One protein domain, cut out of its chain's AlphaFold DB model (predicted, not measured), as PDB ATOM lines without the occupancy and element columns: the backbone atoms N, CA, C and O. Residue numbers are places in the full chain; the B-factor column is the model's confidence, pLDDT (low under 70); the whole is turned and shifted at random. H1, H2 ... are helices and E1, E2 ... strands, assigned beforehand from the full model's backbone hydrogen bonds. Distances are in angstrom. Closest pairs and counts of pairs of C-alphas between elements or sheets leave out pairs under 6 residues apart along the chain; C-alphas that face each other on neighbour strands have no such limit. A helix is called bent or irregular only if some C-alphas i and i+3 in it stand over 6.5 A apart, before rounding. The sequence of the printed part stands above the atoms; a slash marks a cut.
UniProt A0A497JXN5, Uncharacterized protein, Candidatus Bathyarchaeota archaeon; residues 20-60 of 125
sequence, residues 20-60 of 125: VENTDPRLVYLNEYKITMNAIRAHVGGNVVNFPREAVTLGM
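This is residues 20 to 60 of the 125 residues of an uncharacterized protein of Candidatus Bathyarchaeota archaeon (UniProt A0A497JXN5). This is a slender, rod-like piece: a narrow ribbon of two short antiparallel strands, E1 and E2, with one helix, H1, toward one end of the rod and both ends of the printed part at the other. The chain leaves the ribbon from E1, goes almost at once into H1, loops round at that end, and folds back through the long stretch of residues 42 to 53 to bring E2 beside E1. The printed part has 41 residues, with two named strands and one named helix in the order E1, H1, E2; the sheet order is E1 - E2. The class is mixed, helices and strands, though under half of the residues, 18 of 41, are in named elements. The whole is loose, with a radius of gyration of the C-alphas of 11.7 A, and spans 35 by 14 by 14 A.

Start at the sheet, where E1, residues 26 to 29, and E2, residues 54 to 57, are antiparallel neighbours with 146 degrees between their N-to-C directions. Look at C-alphas 27 and 56, which face each other at 4.5 A, and then at C-alphas 29 and 54, which face each other at 4.5 A as well. Among the backbone atoms within hydrogen-bond range across the pair you will find N 28 and O 55, 2.8 A apart, and N 55 and O 28, 2.9 A apart. From E1 a tight link of 2 residues leads to H1, residues 32 to 41. In H1, 5 of 6 O i to N i+4 pairs are within hydrogen-bond range. From H1 a long link of 12 residues leads to E2.

Find C-alpha 26 at (123.883, 212.283, 180.026); from there E1 runs 10.0 A to C-alpha 29. Next find C-alpha 32 at (139.575, 218.695, 171.235), where H1 begins; its ten residues reach 14.2 A, to C-alpha 41. E2 begins at C-alpha 54 and runs 9.7 A to C-alpha 57 at (125.658, 217.501, 181.489). H1 is not bent.

The two C-alphas farthest apart are those of Asn 22, at (115.219, 216.244, 173.237), and Gly 45, at (147.956, 225.794, 182.889), 35.4 A from each other. Compare the first and last printed residues: the C-alphas of Val 20 and Met 60 are 6.2 A apart. The long link, residues 42 to 53, has no named element, and its C-alphas lie 7 to 16 A from the mean of the C-alphas. The printed part runs from residue 20 to residue 60 and has no cut. The mean pLDDT of the printed part is 94.1, and no printed residue is under 70.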
ATOM      1  N   VAL A  20     119.694 217.103 169.945       93.44
ATOM      2  CA  VAL A  20     120.148 217.665 171.230       93.44
ATOM      3  C   VAL A  20     118.984 218.258 172.013       93.44
ATOM      4  O   VAL A  20     118.936 218.091 173.232       93.44
ATOM      5  N   GLU A  21     118.029 218.894 171.331       95.62
ATOM      6  CA  GLU A  21     116.822 219.479 171.931       95.62
ATOM      7  C   GLU A  21     116.088 218.520 172.881       95.62
ATOM      8  O   GLU A  21     115.648 218.926 173.956       95.62
ATOM      9  N   ASN A  22     116.011 217.239 172.519       96.94
ATOM     10  CA  ASN A  22     115.219 216.244 173.237       96.94
ATOM     11  C   ASN A  22     116.029 215.446 174.260       96.94
ATOM     12  O   ASN A  22     115.522 214.482 174.827       96.94
ATOM     13  N   THR A  23     117.273 215.835 174.536       96.88
ATOM     14  CA  THR A  23     118.163 215.059 175.408       96.88
ATOM     15  C   THR A  23     117.848 215.203 176.898       96.88
ATOM     16  O   THR A  23     117.476 216.273 177.383       96.88
ATOM     17  N   ASP A  24     118.056 214.106 177.627       97.19
ATOM     18  CA  ASP A  24     118.109 214.022 179.092       97.19
ATOM     19  C   ASP A  24     119.528 214.260 179.636       97.19
ATOM     20  O   ASP A  24     120.469 214.395 178.843       97.19
ATOM     21  N   PRO A  25     119.710 214.332 180.974       97.75
ATOM     22  CA  PRO A  25     121.036 214.310 181.570       97.75
ATOM     23  C   PRO A  25     121.822 213.092 181.087       97.75
ATOM     24  O   PRO A  25     121.298 211.979 181.072       97.75
ATOM     25  N   ARG A  26     123.062 213.318 180.658       94.75
ATOM     26  CA  ARG A  26     123.883 212.283 180.026       94.75
ATOM     27  C   ARG A  26     125.372 212.549 180.202       94.75
ATOM     28  O   ARG A  26     125.782 213.680 180.476       94.75
ATOM     29  N   LEU A  27     126.158 211.498 179.999       94.56
ATOM     30  CA  LEU A  27     127.593 211.588 179.766       94.56
ATOM     31  C   LEU A  27     127.834 212.044 178.320       94.56
ATOM     32  O   LEU A  27     127.152 211.581 177.407       94.56
ATOM     33  N   VAL A  28     128.779 212.955 178.115       91.38
ATOM     34  CA  VAL A  28     129.205 213.419 176.790       91.38
ATOM     35  C   VAL A  28     130.715 213.352 176.667       91.38
ATOM     36  O   VAL A  28     131.432 213.672 177.615       91.38
ATOM     37  N   TYR A  29     131.194 213.021 175.472       91.69
ATOM     38  CA  TYR A  29     132.607 213.125 175.137       91.69
ATOM     39  C   TYR A  29     132.968 214.572 174.784       91.69
ATOM     40  O   TYR A  29     132.253 215.275 174.060       91.69
ATOM     41  N   LEU A  30     134.093 215.042 175.315       90.31
ATOM     42  CA  LEU A  30     134.627 216.363 175.024       90.31
ATOM     43  C   LEU A  30     135.525 216.285 173.790       90.31
ATOM     44  O   LEU A  30     136.522 215.570 173.777       90.31
ATOM     45  N   ASN A  31     135.186 217.056 172.756       88.00
ATOM     46  CA  ASN A  31     136.055 217.210 171.591       88.00
ATOM     47  C   ASN A  31     137.302 218.051 171.923       88.00
ATOM     48  O   ASN A  31     137.365 218.742 172.946       88.00
ATOM     49  N   GLU A  32     138.282 218.037 171.023       89.56
ATOM     50  CA  GLU A  32     139.575 218.695 171.235       89.56
ATOM     51  C   GLU A  32     139.459 220.212 171.445       89.56
ATOM     52  O   GLU A  32     140.170 220.777 172.278       89.56
ATOM     53  N   TYR A  33     138.510 220.878 170.774       90.00
ATOM     54  CA  TYR A  33     138.257 222.311 170.959       90.00
ATOM     55  C   TYR A  33     137.759 222.629 172.374       90.00
ATOM     56  O   TYR A  33     138.245 223.566 173.014       90.00
ATOM     57  N   LYS A  34     136.815 221.829 172.892       90.88
ATOM     58  CA  LYS A  34     136.304 221.959 174.264       90.88
ATOM     59  C   LYS A  34     137.417 221.700 175.274       90.88
ATOM     60  O   LYS A  34     137.529 222.457 176.233       90.88
ATOM     61  N   ILE A  35     138.238 220.674 175.058       94.56
ATOM     62  CA  ILE A  35     139.363 220.347 175.943       94.56
ATOM     63  C   ILE A  35     140.374 221.495 175.971       94.56
ATOM     64  O   ILE A  35     140.717 221.982 177.044       94.56
ATOM     65  N   THR A  36     140.787 221.985 174.801       93.81
ATOM     66  CA  THR A  36     141.770 223.071 174.674       93.81
ATOM     67  C   THR A  36     141.289 224.341 175.371       93.81
ATOM     68  O   THR A  36     141.992 224.902 176.211       93.81
ATOM     69  N   MET A  37     140.056 224.770 175.084       92.31
ATOM     70  CA  MET A  37     139.498 225.989 175.670       92.31
ATOM     71  C   MET A  37     139.325 225.863 177.191       92.31
ATOM     72  O   MET A  37     139.659 226.787 177.935       92.31
ATOM     73  N   ASN A  38     138.817 224.728 177.681       94.00
ATOM     74  CA  ASN A  38     138.576 224.558 179.112       94.00
ATOM     75  C   ASN A  38     139.861 224.318 179.913       94.00
ATOM     76  O   ASN A  38     139.932 224.788 181.043       94.00
ATOM     77  N   ALA A  39     140.899 223.694 179.350       96.06
ATOM     78  CA  ALA A  39     142.184 223.539 180.037       96.06
ATOM     79  C   ALA A  39     142.852 224.893 180.349       96.06
ATOM     80  O   ALA A  39     143.532 225.043 181.364       96.06
ATOM     81  N   ILE A  40     142.627 225.905 179.507       92.44
ATOM     82  CA  ILE A  40     143.070 227.280 179.775       92.44
ATOM     83  C   ILE A  40     142.157 227.931 180.823       92.44
ATOM     84  O   ILE A  40     142.631 228.487 181.812       92.44
ATOM     85  N   ARG A  41     140.834 227.840 180.636       90.88
ATOM     86  CA  ARG A  41     139.843 228.529 181.487       90.88
ATOM     87  C   ARG A  41     139.692 227.948 182.893       90.88
ATOM     88  O   ARG A  41     139.267 228.669 183.786       90.88
ATOM     89  N   ALA A  42     140.022 226.677 183.095       94.44
ATOM     90  CA  ALA A  42     139.986 226.013 184.396       94.44
ATOM     91  C   ALA A  42     141.242 226.286 185.243       94.44
ATOM     92  O   ALA A  42     141.396 225.690 186.302       94.44
ATOM     93  N   HIS A  43     142.148 227.158 184.779       93.50
ATOM     94  CA  HIS A  43     143.394 227.502 185.473       93.50
ATOM     95  C   HIS A  43     144.330 226.305 185.723       93.50
ATOM     96  O   HIS A  43     145.154 226.335 186.629       93.50
ATOM     97  N   VAL A  44     144.267 225.273 184.873       95.69
ATOM     98  CA  VAL A  44     145.165 224.100 184.931       95.69
ATOM     99  C   VAL A  44     146.388 224.248 184.016       95.69
ATOM    100  O   VAL A  44     146.944 223.263 183.537       95.69
ATOM    101  N   GLY A  45     146.777 225.489 183.706       94.38
ATOM    102  CA  GLY A  45     147.956 225.794 182.889       94.38
ATOM    103  C   GLY A  45     147.907 225.245 181.459       94.38
ATOM    104  O   GLY A  45     148.956 225.020 180.866       94.38
ATOM    105  N   GLY A  46     146.718 224.976 180.907       94.94
ATOM    106  CA  GLY A  46     146.603 224.370 179.578       94.94
ATOM    107  C   GLY A  46     147.000 222.890 179.532       94.94
ATOM    108  O   GLY A  46     147.355 222.394 178.466       94.94
ATOM    109  N   ASN A  47     146.937 222.166 180.658       95.50
ATOM    110  CA  ASN A  47     147.220 220.729 180.745       95.50
ATOM    111  C   ASN A  47     146.158 219.874 180.017       95.50
ATOM    112  O   ASN A  47     145.369 219.161 180.633       95.50
ATOM    113  N   VAL A  48     146.147 219.933 178.683       94.31
ATOM    114  CA  VAL A  48     145.238 219.172 177.807       94.31
ATOM    115  C   VAL A  48     145.481 217.662 177.856       94.31
ATOM    116  O   VAL A  48     144.613 216.887 177.459       94.31
ATOM    117  N   VAL A  49     146.655 217.230 178.333       92.62
ATOM    118  CA  VAL A  49     147.020 215.810 178.458       92.62
ATOM    119  C   VAL A  49     146.165 215.144 179.530       92.62
ATOM    120  O   VAL A  49     145.560 214.106 179.264       92.62
ATOM    121  N   ASN A  50     146.064 215.782 180.699       94.00
ATOM    122  CA  ASN A  50     145.353 215.248 181.861       94.00
ATOM    123  C   ASN A  50     143.932 215.810 182.029       94.00
ATOM    124  O   ASN A  50     143.248 215.467 182.990       94.00
ATOM    125  N   PHE A  51     143.477 216.684 181.126       95.44
ATOM    126  CA  PHE A  51     142.113 217.204 181.170       95.44
ATOM    127  C   PHE A  51     141.091 216.068 180.930       95.44
ATOM    128  O   PHE A  51     141.331 215.233 180.048       95.44
ATOM    129  N   PRO A  52     139.958 216.024 181.661       95.06
ATOM    130  CA  PRO A  52     138.937 214.994 181.473       95.06
ATOM    131  C   PRO A  52     138.465 214.876 180.018       95.06
ATOM    132  O   PRO A  52     138.327 215.877 179.314       95.06
ATOM    133  N   ARG A  53     138.198 213.645 179.569       93.44
ATOM    134  CA  ARG A  53     137.705 213.354 178.206       93.44
ATOM    135  C   ARG A  53     136.185 213.324 178.113       93.44
ATOM    136  O   ARG A  53     135.636 213.398 177.019       93.44
ATOM    137  N   GLU A  54     135.520 213.264 179.255       95.00
ATOM    138  CA  GLU A  54     134.076 213.164 179.370       95.00
ATOM    139  C   GLU A  54     133.561 214.178 180.389       95.00
ATOM    140  O   GLU A  54     134.289 214.624 181.279       95.00
ATOM    141  N   ALA A  55     132.290 214.538 180.262       94.69
ATOM    142  CA  ALA A  55     131.583 215.352 181.234       94.69
ATOM    143  C   ALA A  55     130.150 214.856 181.402       94.69
ATOM    144  O   ALA A  55     129.538 214.353 180.461       94.69
ATOM    145  N   VAL A  56     129.586 215.057 182.590       95.94
ATOM    146  CA  VAL A  56     128.147 214.904 182.817       95.94
ATOM    147  C   VAL A  56     127.483 216.256 182.585       95.94
ATOM    148  O   VAL A  56     127.922 217.272 183.123       95.94
ATOM    149  N   THR A  57     126.420 216.282 181.784       95.25
ATOM    150  CA  THR A  57     125.658 217.501 181.489       95.25
ATOM    151  C   THR A  57     124.169 217.278 181.693       95.25
ATOM    152  O   THR A  57     123.659 216.180 181.471       95.25
ATOM    153  N   LEU A  58     123.445 218.346 182.040       97.25
ATOM    154  CA  LEU A  58     122.000 218.380 181.833       97.25
ATOM    155  C   LEU A  58     121.708 218.311 180.332       97.25
ATOM    156  O   LEU A  58     122.394 218.939 179.522       97.25
ATOM    157  N   GLY A  59     120.672 217.560 179.973       96.00
ATOM    158  CA  GLY A  59     120.149 217.552 178.613       96.00
ATOM    159  C   GLY A  59     119.302 218.786 178.319       96.00
ATOM    160  O   GLY A  59     118.724 219.397 179.227       96.00
ATOM    161  N   MET A  60     119.206 219.145 177.039       96.56
ATOM    162  CA  MET A  60     118.515 220.368 176.622       96.56
ATOM    163  C   MET A  60     117.030 220.336 176.988       96.56
ATOM    164  O   MET A  60     116.487 221.358 177.401       96.56
TER     165      MET A  60